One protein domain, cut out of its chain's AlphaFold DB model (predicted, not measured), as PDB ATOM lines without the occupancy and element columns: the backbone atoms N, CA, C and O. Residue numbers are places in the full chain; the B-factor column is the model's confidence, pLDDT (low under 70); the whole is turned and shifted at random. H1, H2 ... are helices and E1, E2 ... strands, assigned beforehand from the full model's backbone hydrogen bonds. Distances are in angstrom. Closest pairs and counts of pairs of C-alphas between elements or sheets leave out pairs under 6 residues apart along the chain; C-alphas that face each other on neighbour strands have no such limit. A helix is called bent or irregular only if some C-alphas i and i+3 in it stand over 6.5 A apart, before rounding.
ATOM      1  N   PRO A   9     -35.563 -44.051 -14.751       86.44
ATOM      2  CA  PRO A   9     -35.723 -43.122 -15.862       86.44
ATOM      3  C   PRO A   9     -34.844 -43.437 -17.075       86.44
ATOM      4  O   PRO A   9     -35.343 -43.392 -18.194       86.44
ATOM      5  N   VAL A  10     -33.573 -43.799 -16.885       85.38
ATOM      6  CA  VAL A  10     -32.656 -44.160 -17.981       85.38
ATOM      7  C   VAL A  10     -33.099 -45.448 -18.683       85.38
ATOM      8  O   VAL A  10     -33.073 -45.521 -19.918       85.38
ATOM      9  N   LEU A  11     -33.576 -46.446 -17.930       87.56
ATOM     10  CA  LEU A  11     -34.130 -47.673 -18.514       87.56
ATOM     11  C   LEU A  11     -35.358 -47.363 -19.385       87.56
ATOM     12  O   LEU A  11     -35.429 -47.795 -20.537       87.56
ATOM     13  N   PHE A  12     -36.290 -46.553 -18.880       90.12
ATOM     14  CA  PHE A  12     -37.471 -46.135 -19.640       90.12
ATOM     15  C   PHE A  12     -37.118 -45.245 -20.831       90.12
ATOM     16  O   PHE A  12     -37.686 -45.438 -21.902       90.12
ATOM     17  N   ALA A  13     -36.158 -44.329 -20.698       90.94
ATOM     18  CA  ALA A  13     -35.685 -43.502 -21.806       90.94
ATOM     19  C   ALA A  13     -35.171 -44.370 -22.965       90.94
ATOM     20  O   ALA A  13     -35.465 -44.095 -24.127       90.94
ATOM     21  N   THR A  14     -34.470 -45.464 -22.651       91.75
ATOM     22  CA  THR A  14     -33.981 -46.427 -23.649       91.75
ATOM     23  C   THR A  14     -35.133 -47.125 -24.376       91.75
ATOM     24  O   THR A  14     -35.110 -47.254 -25.602       91.75
ATOM     25  N   VAL A  15     -36.162 -47.551 -23.641       92.94
ATOM     26  CA  VAL A  15     -37.373 -48.157 -24.218       92.94
ATOM     27  C   VAL A  15     -38.123 -47.152 -25.093       92.94
ATOM     28  O   VAL A  15     -38.482 -47.468 -26.227       92.94
ATOM     29  N   VAL A  16     -38.310 -45.924 -24.607       93.94
ATOM     30  CA  VAL A  16     -39.011 -44.854 -25.326       93.94
ATOM     31  C   VAL A  16     -38.274 -44.459 -26.600       93.94
ATOM     32  O   VAL A  16     -38.917 -44.297 -27.632       93.94
ATOM     33  N   ALA A  17     -36.944 -44.378 -26.583       93.31
ATOM     34  CA  ALA A  17     -36.164 -44.087 -27.783       93.31
ATOM     35  C   ALA A  17     -36.378 -45.149 -28.879       93.31
ATOM     36  O   ALA A  17     -36.560 -44.808 -30.049       93.31
ATOM     37  N   ARG A  18     -36.424 -46.437 -28.505       93.88
ATOM     38  CA  ARG A  18     -36.716 -47.537 -29.442       93.88
ATOM     39  C   ARG A  18     -38.139 -47.457 -29.988       93.88
ATOM     40  O   ARG A  18     -38.325 -47.566 -31.199       93.88
ATOM     41  N   ALA A  19     -39.115 -47.235 -29.111       94.19
ATOM     42  CA  ALA A  19     -40.516 -47.082 -29.485       94.19
ATOM     43  C   ALA A  19     -40.721 -45.892 -30.432       94.19
ATOM     44  O   ALA A  19     -41.346 -46.032 -31.478       94.19
ATOM     45  N   SER A  20     -40.119 -44.744 -30.112       93.69
ATOM     46  CA  SER A  20     -40.147 -43.537 -30.937       93.69
ATOM     47  C   SER A  20     -39.585 -43.793 -32.330       93.69
ATOM     48  O   SER A  20     -40.187 -43.371 -33.315       93.69
ATOM     49  N   ALA A  21     -38.434 -44.464 -32.426       93.25
ATOM     50  CA  ALA A  21     -37.801 -44.753 -33.707       93.25
ATOM     51  C   ALA A  21     -38.672 -45.676 -34.574       93.25
ATOM     52  O   ALA A  21     -38.872 -45.385 -35.755       93.25
ATOM     53  N   LYS A  22     -39.235 -46.747 -33.993       93.56
ATOM     54  CA  LYS A  22     -40.141 -47.659 -34.708       93.56
ATOM     55  C   LYS A  22     -41.441 -46.967 -35.124       93.56
ATOM     56  O   LYS A  22     -41.813 -47.058 -36.289       93.56
ATOM     57  N   ALA A  23     -42.081 -46.219 -34.223       91.12
ATOM     58  CA  ALA A  23     -43.323 -45.506 -34.520       91.12
ATOM     59  C   ALA A  23     -43.133 -44.475 -35.644       91.12
ATOM     60  O   ALA A  23     -43.931 -44.423 -36.580       91.12
ATOM     61  N   SER A  24     -42.023 -43.730 -35.616       90.56
ATOM     62  CA  SER A  24     -41.692 -42.765 -36.673       90.56
ATOM     63  C   SER A  24     -41.479 -43.463 -38.019       90.56
ATOM     64  O   SER A  24     -41.976 -43.002 -39.042       90.56
ATOM     65  N   ALA A  25     -40.781 -44.603 -38.024       91.62
ATOM     66  CA  ALA A  25     -40.486 -45.355 -39.242       91.62
ATOM     67  C   ALA A  25     -41.718 -46.045 -39.854       91.62
ATOM     68  O   ALA A  25     -41.847 -46.084 -41.075       91.62
ATOM     69  N   LEU A  26     -42.609 -46.604 -39.028       89.50
ATOM     70  CA  LEU A  26     -43.758 -47.397 -39.484       89.50
ATOM     71  C   LEU A  26     -45.020 -46.562 -39.712       89.50
ATOM     72  O   LEU A  26     -45.827 -46.892 -40.579       89.50
ATOM     73  N   HIS A  27     -45.196 -45.497 -38.934       88.44
ATOM     74  CA  HIS A  27     -46.446 -44.739 -38.876       88.44
ATOM     75  C   HIS A  27     -46.269 -43.250 -39.188       88.44
ATOM     76  O   HIS A  27     -47.256 -42.521 -39.214       88.44
ATOM     77  N   GLY A  28     -45.039 -42.786 -39.439       85.88
ATOM     78  CA  GLY A  28     -44.766 -41.385 -39.761       85.88
ATOM     79  C   GLY A  28     -45.031 -40.426 -38.598       85.88
ATOM     80  O   GLY A  28     -45.297 -39.250 -38.834       85.88
ATOM     81  N   THR A  29     -45.006 -40.913 -37.355       85.12
ATOM     82  CA  THR A  29     -45.166 -40.064 -36.166       85.12
ATOM     83  C   THR A  29     -43.938 -39.182 -35.958       85.12
ATOM     84  O   THR A  29     -42.816 -39.619 -36.212       85.12
ATOM     85  N   ASP A  30     -44.133 -37.980 -35.419       87.38
ATOM     86  CA  ASP A  30     -43.022 -37.138 -34.965       87.38
ATOM     87  C   ASP A  30     -42.218 -37.825 -33.835       87.38
ATOM     88  O   ASP A  30     -42.774 -38.642 -33.088       87.38
ATOM     89  N   PRO A  31     -40.923 -37.485 -33.661       88.56
ATOM     90  CA  PRO A  31     -40.112 -38.003 -32.566       88.56
ATOM     91  C   PRO A  31     -40.736 -37.744 -31.191       88.56
ATOM     92  O   PRO A  31     -41.197 -36.643 -30.885       88.56
ATOM     93  N   VAL A  32     -40.696 -38.762 -30.337       90.44
ATOM     94  CA  VAL A  32     -41.304 -38.741 -29.010       90.44
ATOM     95  C   VAL A  32     -40.321 -38.176 -27.994       90.44
ATOM     96  O   VAL A  32     -39.206 -38.677 -27.847       90.44
ATOM     97  N   THR A  33     -40.745 -37.168 -27.235       90.38
ATOM     98  CA  THR A  33     -39.955 -36.674 -26.097       90.38
ATOM     99  C   THR A  33     -40.226 -37.512 -24.852       90.38
ATOM    100  O   THR A  33     -41.368 -37.888 -24.596       90.38
ATOM    101  N   PHE A  34     -39.194 -37.774 -24.051       90.69
ATOM    102  CA  PHE A  34     -39.318 -38.480 -22.778       90.69
ATOM    103  C   PHE A  34     -39.050 -37.552 -21.593       90.69
ATOM    104  O   PHE A  34     -38.075 -36.801 -21.594       90.69
ATOM    105  N   ALA A  35     -39.894 -37.641 -20.571       90.19
ATOM    106  CA  ALA A  35     -39.706 -36.984 -19.284       90.19
ATOM    107  C   ALA A  35     -40.222 -37.881 -18.147       90.19
ATOM    108  O   ALA A  35     -40.895 -38.888 -18.378       90.19
ATOM    109  N   HIS A  36     -39.903 -37.526 -16.905       89.19
ATOM    110  CA  HIS A  36     -40.378 -38.247 -15.728       89.19
ATOM    111  C   HIS A  36     -40.596 -37.301 -14.544       89.19
ATOM    112  O   HIS A  36     -40.031 -36.209 -14.493       89.19
ATOM    113  N   GLY A  37     -41.424 -37.713 -13.584       86.38
ATOM    114  CA  GLY A  37     -41.724 -36.927 -12.386       86.38
ATOM    115  C   GLY A  37     -43.108 -37.217 -11.815       86.38
ATOM    116  O   GLY A  37     -43.742 -38.208 -12.174       86.38
ATOM    117  N   SER A  38     -43.594 -36.348 -10.929       85.12
ATOM    118  CA  SER A  38     -44.937 -36.458 -10.349       85.12
ATOM    119  C   SER A  38     -46.040 -36.007 -11.318       85.12
ATOM    120  O   SER A  38     -45.783 -35.358 -12.336       85.12
ATOM    121  N   TYR A  39     -47.296 -36.303 -10.967       82.62
ATOM    122  CA  TYR A  39     -48.466 -35.760 -11.668       82.62
ATOM    123  C   TYR A  39     -48.502 -34.226 -11.662       82.62
ATOM    124  O   TYR A  39     -48.902 -33.608 -12.647       82.62
ATOM    125  N   ASP A  40     -48.055 -33.601 -10.576       82.44
ATOM    126  CA  ASP A  40     -48.008 -32.141 -10.487       82.44
ATOM    127  C   ASP A  40     -46.897 -31.566 -11.368       82.44
ATOM    128  O   ASP A  40     -47.092 -30.532 -12.004       82.44
ATOM    129  N   ALA A  41     -45.765 -32.269 -11.493       83.44
ATOM    130  CA  ALA A  41     -44.669 -31.863 -12.366       83.44
ATOM    131  C   ALA A  41     -45.080 -31.861 -13.845       83.44
ATOM    132  O   ALA A  41     -44.767 -30.909 -14.559       83.44
ATOM    133  N   VAL A  42     -45.827 -32.872 -14.308       83.25
ATOM    134  CA  VAL A  42     -46.331 -32.875 -15.693       83.25
ATOM    135  C   VAL A  42     -47.360 -31.766 -15.917       83.25
ATOM    136  O   VAL A  42     -47.308 -31.088 -16.940       83.25
ATOM    137  N   LYS A  43     -48.255 -31.510 -14.952       79.38
ATOM    138  CA  LYS A  43     -49.205 -30.390 -15.037       79.38
ATOM    139  C   LYS A  43     -48.490 -29.043 -15.091       79.38
ATOM    140  O   LYS A  43     -48.844 -28.214 -15.921       79.38
ATOM    141  N   ALA A  44     -47.459 -28.843 -14.271       77.81
ATOM    142  CA  ALA A  44     -46.639 -27.636 -14.294       77.81
ATOM    143  C   ALA A  44     -45.874 -27.493 -15.619       77.81
ATOM    144  O   ALA A  44     -45.858 -26.413 -16.204       77.81
ATOM    145  N   PHE A  45     -45.296 -28.578 -16.143       79.00
ATOM    146  CA  PHE A  45     -44.597 -28.574 -17.430       79.00
ATOM    147  C   PHE A  45     -45.527 -28.201 -18.592       79.00
ATOM    148  O   PHE A  45     -45.179 -27.384 -19.444       79.00
ATOM    149  N   VAL A  46     -46.732 -28.771 -18.611       76.69
ATOM    150  CA  VAL A  46     -47.760 -28.455 -19.608       76.69
ATOM    151  C   VAL A  46     -48.313 -27.035 -19.412       76.69
ATOM    152  O   VAL A  46     -48.599 -26.349 -20.393       76.69
ATOM    153  N   GLY A  47     -48.457 -26.582 -18.164       65.44
ATOM    154  CA  GLY A  47     -49.038 -25.286 -17.806       65.44
ATOM    155  C   GLY A  47     -48.120 -24.086 -18.057       65.44
ATOM    156  O   GLY A  47     -48.603 -23.048 -18.493       65.44
ATOM    157  N   THR A  48     -46.809 -24.235 -17.838       59.59
ATOM    158  CA  THR A  48     -45.806 -23.148 -17.920       59.59
ATOM    159  C   THR A  48     -45.360 -22.789 -19.338       59.59
ATOM    160  O   THR A  48     -44.724 -21.754 -19.533       59.59
ATOM    161  N   LYS A  49     -45.708 -23.581 -20.364       54.84
ATOM    162  CA  LYS A  49     -45.566 -23.157 -21.769       54.84
ATOM    163  C   LYS A  49     -46.698 -22.183 -22.120       54.84
ATOM    164  O   LYS A  49     -47.649 -22.534 -22.815       54.84
ATOM    165  N   GLU A  50     -46.609 -20.975 -21.572       44.03
ATOM    166  CA  GLU A  50     -47.669 -19.968 -21.623       44.03
ATOM    167  C   GLU A  50     -47.806 -19.268 -22.982       44.03
ATOM    168  O   GLU A  50     -48.919 -18.885 -23.314       44.03
ATOM    169  N   GLY A  57     -42.462 -27.963 -29.381       49.53
ATOM    170  CA  GLY A  57     -41.139 -28.591 -29.341       49.53
ATOM    171  C   GLY A  57     -40.947 -29.808 -28.432       49.53
ATOM    172  O   GLY A  57     -39.815 -30.050 -28.029       49.53
ATOM    173  N   SER A  58     -41.991 -30.547 -28.048       69.69
ATOM    174  CA  SER A  58     -41.823 -31.806 -27.305       69.69
ATOM    175  C   SER A  58     -42.985 -32.806 -27.427       69.69
ATOM    176  O   SER A  58     -43.010 -33.756 -26.653       69.69
ATOM    177  N   PHE A  59     -43.974 -32.597 -28.309       79.94
ATOM    178  CA  PHE A  59     -45.080 -33.551 -28.495       79.94
ATOM    179  C   PHE A  59     -44.951 -34.267 -29.848       79.94
ATOM    180  O   PHE A  59     -44.599 -33.600 -30.818       79.94
ATOM    181  N   PRO A  60     -45.268 -35.570 -29.939       89.31
ATOM    182  CA  PRO A  60     -45.799 -36.431 -28.880       89.31
ATOM    183  C   PRO A  60     -44.793 -36.681 -27.741       89.31
ATOM    184  O   PRO A  60     -43.581 -36.634 -27.931       89.31
ATOM    185  N   MET A  61     -45.302 -36.887 -26.529       92.50
ATOM    186  CA  MET A  61     -44.498 -37.038 -25.313       92.50
ATOM    187  C   MET A  61     -44.896 -38.294 -24.555       92.50
ATOM    188  O   MET A  61     -46.080 -38.604 -24.442       92.50
ATOM    189  N   ILE A  62     -43.908 -38.961 -23.967       93.88
ATOM    190  CA  ILE A  62     -44.098 -39.985 -22.947       93.88
ATOM    191  C   ILE A  62     -43.575 -39.450 -21.617       93.88
ATOM    192  O   ILE A  62     -42.421 -39.036 -21.509       93.88
ATOM    193  N   TRP A  63     -44.424 -39.486 -20.595       93.12
ATOM    194  CA  TRP A  63     -44.085 -39.102 -19.235       93.12
ATOM    195  C   TRP A  63     -44.192 -40.302 -18.302       93.12
ATOM    196  O   TRP A  63     -45.280 -40.841 -18.084       93.12
ATOM    197  N   LEU A  64     -43.071 -40.706 -17.711       91.94
ATOM    198  CA  LEU A  64     -43.054 -41.702 -16.645       91.94
ATOM    199  C   LEU A  64     -43.471 -41.042 -15.327       91.94
ATOM    200  O   LEU A  64     -42.762 -40.182 -14.799       91.94
ATOM    201  N   ILE A  65     -44.611 -41.452 -14.775       88.69
ATOM    202  CA  ILE A  65     -44.997 -41.035 -13.430       88.69
ATOM    203  C   ILE A  65     -44.185 -41.861 -12.442       88.69
ATOM    204  O   ILE A  65     -44.386 -43.069 -12.311       88.69
ATOM    205  N   THR A  66     -43.272 -41.204 -11.740       73.25
ATOM    206  CA  THR A  66     -42.437 -41.838 -10.718       73.25
ATOM    207  C   THR A  66     -43.063 -41.611  -9.342       73.25
ATOM    208  O   THR A  66     -43.008 -40.482  -8.840       73.25
ATOM    209  N   PRO A  67     -43.665 -42.634  -8.710       56.62
ATOM    210  CA  PRO A  67     -44.016 -42.554  -7.305       56.62
ATOM    211  C   PRO A  67     -42.727 -42.700  -6.477       56.62
ATOM    212  O   PRO A  67     -42.291 -43.806  -6.195       56.62
ATOM    213  N   VAL A  68     -42.162 -41.571  -6.049       50.06
ATOM    214  CA  VAL A  68     -41.179 -41.442  -4.947       50.06
ATOM    215  C   VAL A  68     -39.717 -41.878  -5.216       50.06
ATOM    216  O   VAL A  68     -39.407 -42.614  -6.151       50.06
ATOM    217  N   GLU A  69     -38.814 -41.296  -4.414       46.78
ATOM    218  CA  GLU A  69     -37.347 -41.259  -4.518       46.78
ATOM    219  C   GLU A  69     -36.674 -42.637  -4.592       46.78
ATOM    220  O   GLU A  69     -36.965 -43.554  -3.824       46.78
ATOM    221  N   GLN A  70     -35.712 -42.755  -5.508       49.81
ATOM    222  CA  GLN A  70     -34.818 -43.903  -5.588       49.81
ATOM    223  C   GLN A  70     -33.741 -43.774  -4.516       49.81
ATOM    224  O   GLN A  70     -32.904 -42.875  -4.581       49.81
ATOM    225  N   THR A  71     -33.731 -44.687  -3.551       44.75
ATOM    226  CA  THR A  71     -32.625 -44.776  -2.600       44.75
ATOM    227  C   THR A  71     -31.561 -45.699  -3.181       44.75
ATOM    228  O   THR A  71     -31.838 -46.864  -3.484       44.75
ATOM    229  N   LEU A  72     -30.344 -45.171  -3.334       42.53
ATOM    230  CA  LEU A  72     -29.176 -45.958  -3.710       42.53
ATOM    231  C   LEU A  72     -28.937 -47.020  -2.636       42.53
ATOM    232  O   LEU A  72     -28.680 -46.694  -1.475       42.53
ATOM    233  N   ALA A  73     -29.044 -48.289  -3.002       43.66
ATOM    234  CA  ALA A  73     -28.734 -49.386  -2.106       43.66
ATOM    235  C   ALA A  73     -28.031 -50.488  -2.888       43.66
ATOM    236  O   ALA A  73     -28.632 -51.184  -3.700       43.66
ATOM    237  N   THR A  74     -26.752 -50.675  -2.581       42.41
ATOM    238  CA  THR A  74     -25.956 -51.827  -2.999       42.41
ATOM    239  C   THR A  74     -26.562 -53.107  -2.422       42.41
ATOM    240  O   THR A  74     -26.558 -53.301  -1.204       42.41
ATOM    241  N   GLY A  75     -27.088 -53.987  -3.271       47.38
ATOM    242  CA  GLY A  75     -27.438 -55.346  -2.869       47.38
ATOM    243  C   GLY A  75     -28.071 -56.169  -3.986       47.38
ATOM    244  O   GLY A  75     -28.796 -55.627  -4.813       47.38
ATOM    245  N   ASP A  76     -27.834 -57.479  -3.931       48.16
ATOM    246  CA  ASP A  76     -28.164 -58.526  -4.919       48.16
ATOM    247  C   ASP A  76     -29.675 -58.831  -5.073       48.16
ATOM    248  O   ASP A  76     -30.082 -59.979  -5.239       48.16
ATOM    249  N   GLY A  77     -30.547 -57.832  -4.919       52.69
ATOM    250  CA  GLY A  77     -31.999 -58.024  -4.874       52.69
ATOM    251  C   GLY A  77     -32.690 -57.684  -6.188       52.69
ATOM    252  O   GLY A  77     -32.424 -56.626  -6.746       52.69
ATOM    253  N   VAL A  78     -33.631 -58.533  -6.615       60.38
ATOM    254  CA  VAL A  78     -34.594 -58.284  -7.704       60.38
ATOM    255  C   VAL A  78     -35.281 -56.923  -7.520       60.38
ATOM    256  O   VAL A  78     -35.797 -56.625  -6.440       60.38
ATOM    257  N   CYS A  79     -35.286 -56.088  -8.564       72.19
ATOM    258  CA  CYS A  79     -35.976 -54.800  -8.545       72.19
ATOM    259  C   CYS A  79     -37.348 -54.899  -9.222       72.19
ATOM    260  O   CYS A  79     -37.461 -54.846 -10.448       72.19
ATOM    261  N   ASP A  80     -38.394 -55.002  -8.403       75.06
ATOM    262  CA  ASP A  80     -39.779 -55.001  -8.864       75.06
ATOM    263  C   ASP A  80     -40.372 -53.589  -8.857       75.06
ATOM    264  O   ASP A  80     -40.477 -52.917  -7.828       75.06
ATOM    265  N   LEU A  81     -40.828 -53.154 -10.026       77.25
ATOM    266  CA  LEU A  81     -41.567 -51.923 -10.246       77.25
ATOM    267  C   LEU A  81     -43.062 -52.223 -10.197       77.25
ATOM    268  O   LEU A  81     -43.703 -52.553 -11.200       77.25
ATOM    269  N   ALA A  82     -43.625 -52.113  -8.999       71.19
ATOM    270  CA  ALA A  82     -45.055 -52.262  -8.792       71.19
ATOM    271  C   ALA A  82     -45.799 -50.979  -9.197       71.19
ATOM    272  O   ALA A  82     -45.493 -49.892  -8.714       71.19
ATOM    273  N   ASN A  83     -46.836 -51.120 -10.030       77.38
ATOM    274  CA  ASN A  83     -47.801 -50.056 -10.335       77.38
ATOM    275  C   ASN A  83     -47.197 -48.808 -11.013       77.38
ATOM    276  O   ASN A  83     -47.562 -47.672 -10.696       77.38
ATOM    277  N   VAL A  84     -46.304 -49.014 -11.980       84.12
ATOM    278  CA  VAL A  84     -45.793 -47.939 -12.832       84.12
ATOM    279  C   VAL A  84     -46.940 -47.327 -13.636       84.12
ATOM    280  O   VAL A  84     -47.814 -48.028 -14.159       84.12
ATOM    281  N   GLN A  85     -46.933 -45.997 -13.732       90.62
ATOM    282  CA  GLN A  85     -47.868 -45.244 -14.556       90.62
ATOM    283  C   GLN A  85     -47.108 -44.457 -15.620       90.62
ATOM    284  O   GLN A  85     -46.071 -43.855 -15.346       90.62
ATOM    285  N   VAL A  86     -47.636 -44.456 -16.840       93.44
ATOM    286  CA  VAL A  86     -47.037 -43.766 -17.985       93.44
ATOM    287  C   VAL A  86     -48.121 -42.965 -18.690       93.44
ATOM    288  O   VAL A  86     -49.205 -43.483 -18.955       93.44
ATOM    289  N   LEU A  87     -47.846 -41.700 -18.987       94.50
ATOM    290  CA  LEU A  87     -48.721 -40.846 -19.783       94.50
ATOM    291  C   LEU A  87     -48.134 -40.672 -21.176       94.50
ATOM    292  O   LEU A  87     -46.985 -40.275 -21.319       94.50
ATOM    293  N   PHE A  88     -48.947 -40.901 -22.192       95.38
ATOM    294  CA  PHE A  88     -48.672 -40.540 -23.574       95.38
ATOM    295  C   PHE A  88     -49.494 -39.299 -23.868       95.38
ATOM    296  O   PHE A  88     -50.700 -39.314 -23.640       95.38
ATOM    297  N   LEU A  89     -48.862 -38.232 -24.334       93.31
ATOM    298  CA  LEU A  89     -49.479 -36.923 -24.514       93.31
ATOM    299  C   LEU A  89     -49.259 -36.451 -25.946       93.31
ATOM    300  O   LEU A  89     -48.149 -36.542 -26.472       93.31
ATOM    301  N   ALA A  90     -50.302 -35.913 -26.566       92.31
ATOM    302  CA  ALA A  90     -50.207 -35.250 -27.859       92.31
ATOM    303  C   ALA A  90     -51.055 -33.984 -27.858       92.31
ATOM    304  O   ALA A  90     -52.113 -33.921 -27.230       92.31
ATOM    305  N   ALA A  91     -50.573 -32.978 -28.583       89.75
ATOM    306  CA  ALA A  91     -51.328 -31.761 -28.795       89.75
ATOM    307  C   ALA A  91     -52.548 -32.031 -29.678       89.75
ATOM    308  O   ALA A  91     -52.488 -32.783 -30.649       89.75
ATOM    309  N   THR A  92     -53.643 -31.370 -29.340       89.50
ATOM    310  CA  THR A  92     -54.830 -31.248 -30.177       89.50
ATOM    311  C   THR A  92     -55.152 -29.766 -30.365       89.50
ATOM    312  O   THR A  92     -54.399 -28.888 -29.933       89.50
ATOM    313  N   THR A  93     -56.254 -29.470 -31.034       85.44
ATOM    314  CA  THR A  93     -56.760 -28.115 -31.221       85.44
ATOM    315  C   THR A  93     -58.168 -27.993 -30.624       85.44
ATOM    316  O   THR A  93     -58.918 -28.973 -30.641       85.44
ATOM    317  N   PRO A  94     -58.545 -26.830 -30.055       83.75
ATOM    318  CA  PRO A  94     -59.851 -26.658 -29.406       83.75
ATOM    319  C   PRO A  94     -61.072 -26.808 -30.326       83.75
ATOM    320  O   PRO A  94     -62.178 -26.980 -29.834       83.75
ATOM    321  N   ASP A  95     -60.887 -26.707 -31.641       84.88
ATOM    322  CA  ASP A  95     -61.928 -26.830 -32.666       84.88
ATOM    323  C   ASP A  95     -62.260 -28.285 -33.036       84.88
ATOM    324  O   ASP A  95     -63.253 -28.528 -33.722       84.88
ATOM    325  N   ARG A  96     -61.466 -29.261 -32.576       86.06
ATOM    326  CA  ARG A  96     -61.713 -30.684 -32.842       86.06
ATOM    327  C   ARG A  96     -62.797 -31.248 -31.937       86.06
ATOM    328  O   ARG A  96     -62.709 -31.162 -30.708       86.06
ATOM    329  N   THR A  97     -63.761 -31.933 -32.546       89.25
ATOM    330  CA  THR A  97     -64.763 -32.718 -31.816       89.25
ATOM    331  C   THR A  97     -64.117 -33.893 -31.086       89.25
ATOM    332  O   THR A  97     -63.003 -34.309 -31.402       89.25
ATOM    333  N   GLU A  98     -64.825 -34.470 -30.117       88.81
ATOM    334  CA  GLU A  98     -64.343 -35.649 -29.393       88.81
ATOM    335  C   GLU A  98     -64.006 -36.815 -30.337       88.81
ATOM    336  O   GLU A  98     -62.921 -37.383 -30.233       88.81
ATOM    337  N   ASP A  99     -64.860 -37.107 -31.321       91.56
ATOM    338  CA  ASP A  99     -64.617 -38.173 -32.302       91.56
ATOM    339  C   ASP A  99     -63.376 -37.905 -33.168       91.56
ATOM    340  O   ASP A  99     -62.608 -38.823 -33.473       91.56
ATOM    341  N   GLN A 100     -63.131 -36.642 -33.535       92.38
ATOM    342  CA  GLN A 100     -61.915 -36.238 -34.250       92.38
ATOM    343  C   GLN A 100     -60.679 -36.379 -33.364       92.38
ATOM    344  O   GLN A 100     -59.649 -36.875 -33.808       92.38
ATOM    345  N   GLN A 101     -60.765 -36.002 -32.089       91.56
ATOM    346  CA  GLN A 101     -59.670 -36.196 -31.140       91.56
ATOM    347  C   GLN A 101     -59.346 -37.685 -30.950       91.56
ATOM    348  O   GLN A 101     -58.177 -38.074 -30.984       91.56
ATOM    349  N   VAL A 102     -60.367 -38.533 -30.803       92.69
ATOM    350  CA  VAL A 102     -60.201 -39.985 -30.655       92.69
ATOM    351  C   VAL A 102     -59.599 -40.603 -31.912       92.69
ATOM    352  O   VAL A 102     -58.671 -41.398 -31.811       92.69
ATOM    353  N   SER A 103     -60.085 -40.251 -33.099       94.00
ATOM    354  CA  SER A 103     -59.594 -40.848 -34.346       94.00
ATOM    355  C   SER A 103     -58.229 -40.296 -34.776       94.00
ATOM    356  O   SER A 103     -57.313 -41.072 -35.047       94.00
ATOM    357  N   GLU A 104     -58.053 -38.975 -34.788       93.56
ATOM    358  CA  GLU A 104     -56.881 -38.312 -35.371       93.56
ATOM    359  C   GLU A 104     -55.725 -38.112 -34.390       93.56
ATOM    360  O   GLU A 104     -54.575 -38.050 -34.814       93.56
ATOM    361  N   VAL A 105     -55.993 -37.979 -33.087       93.31
ATOM    362  CA  VAL A 105     -54.932 -37.776 -32.084       93.31
ATOM    363  C   VAL A 105     -54.670 -39.070 -31.337       93.31
ATOM    364  O   VAL A 105     -53.554 -39.585 -31.345       93.31
ATOM    365  N   ILE A 106     -55.696 -39.642 -30.711       94.44
ATOM    366  CA  ILE A 106     -55.522 -40.862 -29.919       94.44
ATOM    367  C   ILE A 106     -55.241 -42.051 -30.842       94.44
ATOM    368  O   ILE A 106     -54.261 -42.761 -30.646       94.44
ATOM    369  N   GLY A 107     -56.058 -42.243 -31.875       94.94
ATOM    370  CA  GLY A 107     -55.981 -43.373 -32.794       94.94
ATOM    371  C   GLY A 107     -54.784 -43.317 -33.738       94.94
ATOM    372  O   GLY A 107     -54.096 -44.322 -33.879       94.94
ATOM    373  N   ALA A 108     -54.527 -42.166 -34.364       93.88
ATOM    374  CA  ALA A 108     -53.486 -42.046 -35.387       93.88
ATOM    375  C   ALA A 108     -52.101 -41.640 -34.849       93.88
ATOM    376  O   ALA A 108     -51.107 -41.956 -35.494       93.88
ATOM    377  N   ILE A 109     -52.009 -40.977 -33.687       93.88
ATOM    378  CA  ILE A 109     -50.721 -40.530 -33.119       93.88
ATOM    379  C   ILE A 109     -50.361 -41.344 -31.874       93.88
ATOM    380  O   ILE A 109     -49.326 -42.007 -31.843       93.88
ATOM    381  N   LEU A 110     -51.201 -41.320 -30.835       95.88
ATOM    382  CA  LEU A 110     -50.832 -41.886 -29.531       95.88
ATOM    383  C   LEU A 110     -50.850 -43.415 -29.499       95.88
ATOM    384  O   LEU A 110     -49.962 -44.018 -28.898       95.88
ATOM    385  N   ARG A 111     -51.836 -44.058 -30.133       95.62
ATOM    386  CA  ARG A 111     -51.991 -45.517 -30.112       95.62
ATOM    387  C   ARG A 111     -50.831 -46.240 -30.806       95.62
ATOM    388  O   ARG A 111     -50.334 -47.185 -30.199       95.62
ATOM    389  N   PRO A 112     -50.327 -45.803 -31.978       95.50
ATOM    390  CA  PRO A 112     -49.112 -46.374 -32.559       95.50
ATOM    391  C   PRO A 112     -47.903 -46.282 -31.624       95.50
ATOM    392  O   PRO A 112     -47.226 -47.278 -31.392       95.50
ATOM    393  N   ILE A 113     -47.676 -45.117 -31.006       96.25
ATOM    394  CA  ILE A 113     -46.561 -44.915 -30.067       96.25
ATOM    395  C   ILE A 113     -46.698 -45.831 -28.845       96.25
ATOM    396  O   ILE A 113     -45.722 -46.433 -28.405       96.25
ATOM    397  N   TYR A 114     -47.907 -45.953 -28.298       95.62
ATOM    398  CA  TYR A 114     -48.205 -46.847 -27.183       95.62
ATOM    399  C   TYR A 114     -47.956 -48.322 -27.533       95.62
ATOM    400  O   TYR A 114     -47.334 -49.033 -26.744       95.62
ATOM    401  N   LEU A 115     -48.386 -48.780 -28.712       94.50
ATOM    402  CA  LEU A 115     -48.157 -50.158 -29.158       94.50
ATOM    403  C   LEU A 115     -46.662 -50.444 -29.332       94.50
ATOM    404  O   LEU A 115     -46.166 -51.443 -28.812       94.50
ATOM    405  N   GLU A 116     -45.926 -49.534 -29.970       95.12
ATOM    406  CA  GLU A 116     -44.474 -49.659 -30.126       95.12
ATOM    407  C   GLU A 116     -43.732 -49.582 -28.790       95.12
ATOM    408  O   GLU A 116     -42.705 -50.233 -28.610       95.12
ATOM    409  N   PHE A 117     -44.257 -48.838 -27.816       94.88
ATOM    410  CA  PHE A 117     -43.728 -48.819 -26.456       94.88
ATOM    411  C   PHE A 117     -43.900 -50.168 -25.753       94.88
ATOM    412  O   PHE A 117     -42.940 -50.668 -25.166       94.88
ATOM    413  N   LEU A 118     -45.080 -50.790 -25.836       92.44
ATOM    414  CA  LEU A 118     -45.298 -52.125 -25.272       92.44
ATOM    415  C   LEU A 118     -44.424 -53.178 -25.954       92.44
ATOM    416  O   LEU A 118     -43.841 -54.022 -25.272       92.44
ATOM    417  N   GLN A 119     -44.285 -53.105 -27.279       91.12
ATOM    418  CA  GLN A 119     -43.395 -53.998 -28.014       91.12
ATOM    419  C   GLN A 119     -41.936 -53.779 -27.602       91.12
ATOM    420  O   GLN A 119     -41.218 -54.740 -27.345       91.12
ATOM    421  N   ALA A 120     -41.493 -52.525 -27.474       91.56
ATOM    422  CA  ALA A 120     -40.141 -52.200 -27.035       91.56
ATOM    423  C   ALA A 120     -39.860 -52.659 -25.599       91.56
ATOM    424  O   ALA A 120     -38.731 -53.058 -25.327       91.56
ATOM    425  N   LEU A 121     -40.853 -52.624 -24.699       90.31
ATOM    426  CA  LEU A 121     -40.751 -53.228 -23.368       90.31
ATOM    427  C   LEU A 121     -40.576 -54.746 -23.465       90.31
ATOM    428  O   LEU A 121     -39.668 -55.283 -22.833       90.31
ATOM    429  N   SER A 122     -41.410 -55.411 -24.270       87.00
ATOM    430  CA  SER A 122     -41.399 -56.870 -24.439       87.00
ATOM    431  C   SER A 122     -40.112 -57.400 -25.058       87.00
ATOM    432  O   SER A 122     -39.536 -58.372 -24.578       87.00
ATOM    433  N   ASP A 123     -39.595 -56.694 -26.061       87.75
ATOM    434  CA  ASP A 123     -38.339 -57.027 -26.731       87.75
ATOM    435  C   ASP A 123     -37.103 -56.604 -25.915       87.75
ATOM    436  O   ASP A 123     -35.962 -56.846 -26.327       87.75
ATOM    437  N   SER A 124     -37.280 -55.880 -24.804       85.75
ATOM    438  CA  SER A 124     -36.145 -55.371 -24.041       85.75
ATOM    439  C   SER A 124     -35.513 -56.473 -23.196       85.75
ATOM    440  O   SER A 124     -36.182 -57.190 -22.467       85.75
ATOM    441  N   TYR A 125     -34.181 -56.523 -23.195       84.75
ATOM    442  CA  TYR A 125     -33.440 -57.281 -22.184       84.75
ATOM    443  C   TYR A 125     -33.487 -56.602 -20.802       84.75
ATOM    444  O   TYR A 125     -32.964 -57.150 -19.837       84.75
ATOM    445  N   LEU A 126     -34.068 -55.398 -20.717       84.94
ATOM    446  CA  LEU A 126     -34.031 -54.542 -19.534       84.94
ATOM    447  C   LEU A 126     -35.025 -54.986 -18.461       84.94
ATOM    448  O   LEU A 126     -34.744 -54.855 -17.271       84.94
ATOM    449  N   PHE A 127     -36.172 -55.512 -18.885       84.44
ATOM    450  CA  PHE A 127     -37.243 -55.938 -17.998       84.44
ATOM    451  C   PHE A 127     -37.578 -57.408 -18.240       84.44
ATOM    452  O   PHE A 127     -37.780 -57.835 -19.372       84.44
ATOM    453  N   SER A 128     -37.670 -58.176 -17.161       77.38
ATOM    454  CA  SER A 128     -38.259 -59.507 -17.163       77.38
ATOM    455  C   SER A 128     -39.779 -59.364 -17.114       77.38
ATOM    456  O   SER A 128     -40.336 -58.804 -16.167       77.38
ATOM    457  N   LEU A 129     -40.461 -59.867 -18.140       71.62
ATOM    458  CA  LEU A 129     -41.919 -59.942 -18.169       71.62
ATOM    459  C   LEU A 129     -42.387 -61.320 -17.704       71.62
ATOM    460  O   LEU A 129     -41.833 -62.340 -18.105       71.62
ATOM    461  N   LEU A 130     -43.444 -61.353 -16.887       58.28
ATOM    462  CA  LEU A 130     -44.039 -62.605 -16.399       58.28
ATOM    463  C   LEU A 130     -44.670 -63.442 -17.529       58.28
ATOM    464  O   LEU A 130     -44.785 -64.657 -17.392       58.28
ATOM    465  N   SER A 131     -45.069 -62.819 -18.643       53.00
ATOM    466  CA  SER A 131     -45.439 -63.519 -19.874       53.00
ATOM    467  C   SER A 131     -45.224 -62.638 -21.110       53.00
ATOM    468  O   SER A 131     -45.351 -61.415 -21.047       53.00
ATOM    469  N   ALA A 132     -44.901 -63.274 -22.240       49.50
ATOM    470  CA  ALA A 132     -44.636 -62.606 -23.517       49.50
ATOM    471  C   ALA A 132     -45.903 -62.062 -24.211       49.50
ATOM    472  O   ALA A 132     -45.802 -61.241 -25.118       49.50
ATOM    473  N   GLU A 133     -47.093 -62.517 -23.803       53.31
ATOM    474  CA  GLU A 133     -48.345 -62.272 -24.537       53.31
ATOM    475  C   GLU A 133     -49.185 -61.115 -23.978       53.31
ATOM    476  O   GLU A 133     -50.052 -60.598 -24.680       53.31
ATOM    477  N   ALA A 134     -48.931 -60.656 -22.750       60.41
ATOM    478  CA  ALA A 134     -49.570 -59.453 -22.229       60.41
ATOM    479  C   ALA A 134     -48.766 -58.876 -21.068       60.41
ATOM    480  O   ALA A 134     -48.722 -59.464 -19.990       60.41
ATOM    481  N   ILE A 135     -48.205 -57.678 -21.249       75.12
ATOM    482  CA  ILE A 135     -47.758 -56.875 -20.111       75.12
ATOM    483  C   ILE A 135     -49.031 -56.456 -19.365       75.12
ATOM    484  O   ILE A 135     -49.826 -55.721 -19.949       75.12
ATOM    485  N   PRO A 136     -49.308 -56.896 -18.126       79.94
ATOM    486  CA  PRO A 136     -50.579 -56.578 -17.481       79.94
ATOM    487  C   PRO A 136     -50.648 -55.085 -17.138       79.94
ATOM    488  O   PRO A 136     -49.828 -54.586 -16.370       79.94
ATOM    489  N   HIS A 137     -51.620 -54.369 -17.703       88.06
ATOM    490  CA  HIS A 137     -51.896 -52.963 -17.402       88.06
ATOM    491  C   HIS A 137     -53.325 -52.591 -17.820       88.06
ATOM    492  O   HIS A 137     -54.030 -53.357 -18.477       88.06
ATOM    493  N   ARG A 138     -53.769 -51.401 -17.417       90.50
ATOM    494  CA  ARG A 138     -55.008 -50.776 -17.893       90.50
ATOM    495  C   ARG A 138     -54.656 -49.509 -18.648       90.50
ATOM    496  O   ARG A 138     -53.689 -48.842 -18.290       90.50
ATOM    497  N   ILE A 139     -55.458 -49.160 -19.645       92.75
ATOM    498  CA  ILE A 139     -55.358 -47.862 -20.309       92.75
ATOM    499  C   ILE A 139     -56.591 -47.019 -20.014       92.75
ATOM    500  O   ILE A 139     -57.702 -47.538 -19.900       92.75
ATOM    501  N   LYS A 140     -56.386 -45.710 -19.902       92.50
ATOM    502  CA  LYS A 140     -57.449 -44.712 -19.887       92.50
ATOM    503  C   LYS A 140     -57.133 -43.629 -20.905       92.50
ATOM    504  O   LYS A 140     -56.068 -43.020 -20.851       92.50
ATOM    505  N   GLU A 141     -58.061 -43.401 -21.817       92.88
ATOM    506  CA  GLU A 141     -57.961 -42.370 -22.844       92.88
ATOM    507  C   GLU A 141     -58.618 -41.079 -22.340       92.88
ATOM    508  O   GLU A 141     -59.661 -41.113 -21.683       92.88
ATOM    509  N   TRP A 142     -57.982 -39.943 -22.609       90.06
ATOM    510  CA  TRP A 142     -58.434 -38.621 -22.193       90.06
ATOM    511  C   TRP A 142     -58.451 -37.694 -23.403       90.06
ATOM    512  O   TRP A 142     -57.426 -37.504 -24.063       90.06
ATOM    513  N   THR A 143     -59.607 -37.106 -23.679       88.19
ATOM    514  CA  THR A 143     -59.784 -36.053 -24.679       88.19
ATOM    515  C   THR A 143     -59.778 -34.687 -24.000       88.19
ATOM    516  O   THR A 143     -60.076 -34.562 -22.809       88.19
ATOM    517  N   TYR A 144     -59.408 -33.660 -24.754       84.94
ATOM    518  CA  TYR A 144     -59.530 -32.284 -24.307       84.94
ATOM    519  C   TYR A 144     -60.988 -31.834 -24.406       84.94
ATOM    520  O   TYR A 144     -61.615 -31.969 -25.461       84.94
ATOM    521  N   ARG A 145     -61.500 -31.234 -23.330       77.94
ATOM    522  CA  ARG A 145     -62.748 -30.458 -23.321       77.94
ATOM    523  C   ARG A 145     -62.446 -29.033 -22.870       77.94
ATOM    524  O   ARG A 145     -61.480 -28.812 -22.148       77.94
ATOM    525  N   SER A 146     -63.235 -28.043 -23.265       63.91
ATOM    526  CA  SER A 146     -63.009 -26.679 -22.772       63.91
ATOM    527  C   SER A 146     -63.485 -26.545 -21.322       63.91
ATOM    528  O   SER A 146     -64.418 -27.230 -20.891       63.91
ATOM    529  N   VAL A 147     -62.865 -25.645 -20.552       57.03
ATOM    530  CA  VAL A 147     -63.363 -25.261 -19.222       57.03
ATOM    531  C   VAL A 147     -64.759 -24.650 -19.407       57.03
ATOM    532  O   VAL A 147     -64.897 -23.590 -20.014       57.03
ATOM    533  N   GLY A 148     -65.794 -25.361 -18.951       53.16
ATOM    534  CA  GLY A 148     -67.209 -25.017 -19.168       53.16
ATOM    535  C   GLY A 148     -68.097 -26.221 -19.494       53.16
ATOM    536  O   GLY A 148     -69.274 -26.216 -19.148       53.16
ATOM    537  N   ASP A 149     -67.520 -27.297 -20.039       59.81
ATOM    538  CA  ASP A 149     -68.270 -28.488 -20.480       59.81
ATOM    539  C   ASP A 149     -68.546 -29.515 -19.359       59.81
ATOM    540  O   ASP A 149     -68.952 -30.645 -19.627       59.81
ATOM    541  N   GLY A 150     -68.294 -29.163 -18.091       49.22
ATOM    542  CA  GLY A 150     -68.559 -30.028 -16.927       49.22
ATOM    543  C   GLY A 150     -67.737 -31.328 -16.863       49.22
ATOM    544  O   GLY A 150     -68.030 -32.197 -16.043       49.22
ATOM    545  N   GLY A 151     -66.725 -31.482 -17.722       52.47
ATOM    546  CA  GLY A 151     -65.879 -32.672 -17.806       52.47
ATOM    547  C   GLY A 151     -64.634 -32.611 -16.917       52.47
ATOM    548  O   GLY A 151     -64.045 -31.553 -16.710       52.47
ATOM    549  N   ASN A 152     -64.190 -33.778 -16.437       53.31
ATOM    550  CA  ASN A 152     -62.904 -33.942 -15.754       53.31
ATOM    551  C   ASN A 152     -61.758 -33.914 -16.779       53.31
ATOM    552  O   ASN A 152     -61.277 -34.969 -17.200       53.31
ATOM    553  N   ASN A 153     -61.325 -32.723 -17.190       65.25
ATOM    554  CA  ASN A 153     -60.099 -32.573 -17.967       65.25
ATOM    555  C   ASN A 153     -58.884 -32.966 -17.131       65.25
ATOM    556  O   ASN A 153     -58.753 -32.568 -15.973       65.25
ATOM    557  N   LEU A 154     -57.965 -33.722 -17.733       70.75
ATOM    558  CA  LEU A 154     -56.684 -34.015 -17.092       70.75
ATOM    559  C   LEU A 154     -55.741 -32.798 -17.133       70.75
ATOM    560  O   LEU A 154     -54.926 -32.623 -16.224       70.75
ATOM    561  N   PHE A 155     -55.883 -31.960 -18.167       75.38
ATOM    562  CA  PHE A 155     -55.073 -30.771 -18.422       75.38
ATOM    563  C   PHE A 155     -55.944 -29.611 -18.914       75.38
ATOM    564  O   PHE A 155     -56.835 -29.812 -19.736       75.38
ATOM    565  N   ASP A 156     -55.614 -28.389 -18.502       74.50
ATOM    566  CA  ASP A 156     -56.307 -27.156 -18.921       74.50
ATOM    567  C   ASP A 156     -55.800 -26.613 -20.277       74.50
ATOM    568  O   ASP A 156     -55.947 -25.437 -20.607       74.50
ATOM    569  N   LYS A 157     -55.149 -27.469 -21.070       80.31
ATOM    570  CA  LYS A 157     -54.568 -27.171 -22.387       80.31
ATOM    571  C   LYS A 157     -55.109 -28.174 -23.408       80.31
ATOM    572  O   LYS A 157     -55.439 -29.289 -23.002       80.31
ATOM    573  N   PRO A 158     -55.150 -27.833 -24.712       87.00
ATOM    574  CA  PRO A 158     -55.656 -28.722 -25.753       87.00
ATOM    575  C   PRO A 158     -54.708 -29.904 -25.983       87.00
ATOM    576  O   PRO A 158     -53.914 -29.921 -26.920       87.00
ATOM    577  N   LEU A 159     -54.794 -30.903 -25.106       88.94
ATOM    578  CA  LEU A 159     -54.032 -32.143 -25.135       88.94
ATOM    579  C   LEU A 159     -54.965 -33.351 -25.064       88.94
ATOM    580  O   LEU A 159     -55.899 -33.380 -24.263       88.94
ATOM    581  N   CYS A 160     -54.640 -34.382 -25.834       91.06
ATOM    582  CA  CYS A 160     -55.170 -35.723 -25.618       91.06
ATOM    583  C   CYS A 160     -54.125 -36.572 -24.890       91.06
ATOM    584  O   CYS A 160     -52.918 -36.334 -25.024       91.06
ATOM    585  N   ALA A 161     -54.580 -37.581 -24.148       93.19
ATOM    586  CA  ALA A 161     -53.689 -38.488 -23.444       93.19
ATOM    587  C   ALA A 161     -54.132 -39.952 -23.489       93.19
ATOM    588  O   ALA A 161     -55.322 -40.256 -23.424       93.19
ATOM    589  N   ILE A 162     -53.157 -40.861 -23.492       95.12
ATOM    590  CA  ILE A 162     -53.336 -42.250 -23.061       95.12
ATOM    591  C   ILE A 162     -52.593 -42.403 -21.737       95.12
ATOM    592  O   ILE A 162     -51.389 -42.178 -21.662       95.12
ATOM    593  N   GLN A 163     -53.298 -42.783 -20.679       94.25
ATOM    594  CA  GLN A 163     -52.715 -43.116 -19.386       94.25
ATOM    595  C   GLN A 163     -52.642 -44.631 -19.242       94.25
ATOM    596  O   GLN A 163     -53.672 -45.290 -19.123       94.25
ATOM    597  N   VAL A 164     -51.429 -45.167 -19.196       93.00
ATOM    598  CA  VAL A 164     -51.157 -46.551 -18.807       93.00
ATOM    599  C   VAL A 164     -51.060 -46.614 -17.286       93.00
ATOM    600  O   VAL A 164     -50.303 -45.861 -16.673       93.00
ATOM    601  N   GLN A 165     -51.830 -47.509 -16.675       90.75
ATOM    602  CA  GLN A 165     -51.919 -47.696 -15.229       90.75
ATOM    603  C   GLN A 165     -51.630 -49.141 -14.838       90.75
ATOM    604  O   GLN A 165     -52.040 -50.076 -15.529       90.75
ATOM    605  N   GLY A 166     -51.010 -49.329 -13.673       82.88
ATOM    606  CA  GLY A 166     -50.832 -50.663 -13.106       82.88
ATOM    607  C   GLY A 166     -49.785 -51.504 -13.818       82.88
ATOM    608  O   GLY A 166     -49.828 -52.723 -13.678       82.88
ATOM    609  N   LEU A 167     -48.865 -50.879 -14.556       84.69
ATOM    610  CA  LEU A 167     -47.782 -51.580 -15.230       84.69
ATOM    611  C   LEU A 167     -46.863 -52.201 -14.169       84.69
ATOM    612  O   LEU A 167     -46.380 -51.511 -13.270       84.69
ATOM    613  N   ARG A 168     -46.669 -53.517 -14.242       81.00
ATOM    614  CA  ARG A 168     -45.792 -54.266 -13.335       81.00
ATOM    615  C   ARG A 168     -44.607 -54.780 -14.130       81.00
ATOM    616  O   ARG A 168     -44.807 -55.531 -15.080       81.00
ATOM    617  N   LEU A 169     -43.410 -54.359 -13.749       81.19
ATOM    618  CA  LEU A 169     -42.172 -54.737 -14.423       81.19
ATOM    619  C   LEU A 169     -41.163 -55.205 -13.388       81.19
ATOM    620  O   LEU A 169     -41.082 -54.622 -12.313       81.19
ATOM    621  N   THR A 170     -40.358 -56.191 -13.744       80.81
ATOM    622  CA  THR A 170     -39.197 -56.597 -12.957       80.81
ATOM    623  C   THR A 170     -37.957 -56.235 -13.755       80.81
ATOM    624  O   THR A 170     -37.870 -56.595 -14.925       80.81
ATOM    625  N   VAL A 171     -37.011 -55.495 -13.182       79.69
ATOM    626  CA  VAL A 171     -35.728 -55.236 -13.853       79.69
ATOM    627  C   VAL A 171     -34.961 -56.552 -13.943       79.69
ATOM    628  O   VAL A 171     -34.888 -57.303 -12.973       79.69
ATOM    629  N   ASN A 172     -34.421 -56.852 -15.121       78.62
ATOM    630  CA  ASN A 172     -33.677 -58.085 -15.346       78.62
ATOM    631  C   ASN A 172     -32.376 -58.079 -14.522       78.62
ATOM    632  O   ASN A 172     -31.655 -57.086 -14.518       78.62
ATOM    633  N   GLU A 173     -32.049 -59.199 -13.874       73.62
ATOM    634  CA  GLU A 173     -30.846 -59.375 -13.039       73.62
ATOM    635  C   GLU A 173     -29.533 -59.106 -13.795       73.62
ATOM    636  O   GLU A 173     -28.517 -58.758 -13.198       73.62
ATOM    637  N   SER A 174     -29.547 -59.250 -15.123       73.19
ATOM    638  CA  SER A 174     -28.400 -58.935 -15.987       73.19
ATOM    639  C   SER A 174     -28.167 -57.435 -16.205       73.19
ATOM    640  O   SER A 174     -27.119 -57.049 -16.730       73.19
ATOM    641  N   VAL A 175     -29.118 -56.580 -15.818       71.31
ATOM    642  CA  VAL A 175     -28.978 -55.123 -15.854       71.31
ATOM    643  C   VAL A 175     -28.338 -54.680 -14.542       71.31
ATOM    644  O   VAL A 175     -28.936 -54.868 -13.489       71.31
ATOM    645  N   PRO A 176     -27.151 -54.059 -14.559       66.38
ATOM    646  CA  PRO A 176     -26.604 -53.474 -13.349       66.38
ATOM    647  C   PRO A 176     -27.401 -52.219 -12.982       66.38
ATOM    648  O   PRO A 176     -27.484 -51.260 -13.753       66.38
ATOM    649  N   TYR A 177     -27.977 -52.235 -11.786       66.25
ATOM    650  CA  TYR A 177     -28.668 -51.106 -11.175       66.25
ATOM    651  C   TYR A 177     -28.182 -50.888  -9.741       66.25
ATOM    652  O   TYR A 177     -27.699 -51.807  -9.084       66.25
ATOM    653  N   ASP A 178     -28.308 -49.656  -9.254       59.56
ATOM    654  CA  ASP A 178     -27.830 -49.204  -7.944       59.56
ATOM    655  C   ASP A 178     -28.954 -48.759  -6.995       59.56
ATOM    656  O   ASP A 178     -28.673 -48.267  -5.904       59.56
ATOM    657  N   PHE A 179     -30.227 -48.959  -7.351       59.00
ATOM    658  CA  PHE A 179     -31.382 -48.515  -6.560       59.00
ATOM    659  C   PHE A 179     -32.226 -49.684  -6.028       59.00
ATOM    660  O   PHE A 179     -32.412 -50.705  -6.690       59.00
ATOM    661  N   LYS A 180     -32.814 -49.498  -4.838       49.03
ATOM    662  CA  LYS A 180     -33.926 -50.316  -4.326       49.03
ATOM    663  C   LYS A 180     -35.208 -49.488  -4.285       49.03
ATOM    664  O   LYS A 180     -35.192 -48.317  -3.917       49.03
ATOM    665  N   MET A 181     -36.328 -50.119  -4.631       48.28
ATOM    666  CA  MET A 181     -37.659 -49.529  -4.483       48.28
ATOM    667  C   MET A 181     -38.063 -49.543  -3.005       48.28
ATOM    668  O   MET A 181     -38.091 -50.604  -2.379       48.28
TER     669      MET A 181
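AT A GLANCE: This is residues 9 to 50 and 57 to 181 of the 185 residues of an uncharacterized protein of Verrucomicrobiaceae bacterium (UniProt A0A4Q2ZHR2). A twisted slab of five strands, built along the long, bent pair E3 and E5, has H1 and H3 packed on one face, H1 crossing the last part of H3, and the short H2 on the other face. Loops reach out at both ends of the long axis, with Asp 76 at one end and Asp 95 at the other. The printed part has 167 residues, in the order H1 E1 H2 E2 E3 H3 E4 E5; the mixed sheet runs E1 E2 E3 E5 E4, and the class is mixed, helices and strands. It is compact, with a radius of gyration of the C-alphas of 16.6 A, yet elongated, spanning 54 by 33 by 27 A.

HOW THE PARTS SIT: H1, residues 9 to 27, is on the sheet, which curls round it; its closest C-alphas to E1, residues 33 to 37, are Ala 13 and Phe 34, 6.3 A apart. E1 is an edge strand, parallel to E2, residues 61 to 65, with N 62 and O 33 at 2.8 A. H2, residues 39 to 48, has a height over the sheet of 8.9 A and lies over E2, but only just, with 3 C-alphas falling on it; Tyr 39 and Ile 65 have their closest C-alphas, 6.6 A apart. E2 forms a hairpin with E3, residues 79 to 91, N 63 and O 87 lying at 2.8 A. H3, residues 98 to 122, is on the face opposite H2, at a height over the sheet of 8.6 A, over E3 and E5, residues 159 to 171; its closest C-alphas to E3 are Leu 110 and Phe 88, 6.5 A apart. With residues 112 to 121 alone H3 touches H1, at a steep tilt of 59 degrees, opposite ways; the closest C-alphas, of Ala 19 and Phe 117, are 4.7 A apart. H2 is apart from H1 and H3. E5 is antiparallel to E3, with N 162 and O 88 at 2.9 A, and forms a hairpin with the edge strand E4, residues 138 to 142, with N 140 and O 163 at 2.9 A. E3, H3 and E4 form a split strand-helix-strand unit, two strands running the same way with E5 between them, its crossover right-handed. In H1 and H2 every O i to N i+4 pair is within hydrogen-bond range, in H3 15 of 21.

IN THESE COORDINATES: H1 begins at C-alpha 9, (-35.723, -43.122, -15.862), and is 25.4 A long. E3, 34.3 A, bends by 64 degrees at residue 82; E5, 31.6 A, bends by 66 degrees at residue 168 and ends at C-alpha 171, (-35.728, -55.236, -13.853). H3, 31.6 A, has a kink of 41 degrees near residue 107. E1, H2, E2 and E4 measure 13.8, 14.3, 12.5 and 13.3 A.

THE WHOLE: The C-alphas of Asp 76 and Asp 95, the two farthest apart, are 54.0 A apart. Residues 51 to 56 are not printed, with 13.3 A between C-alphas 50 and 57. The links E2 to E3, H3 to E4 and E4 to E5 are long. The mean pLDDT of the printed part is 80.0; 37 residues are under 70, among them 67 to 78, 146 to 153 and 176 to 181.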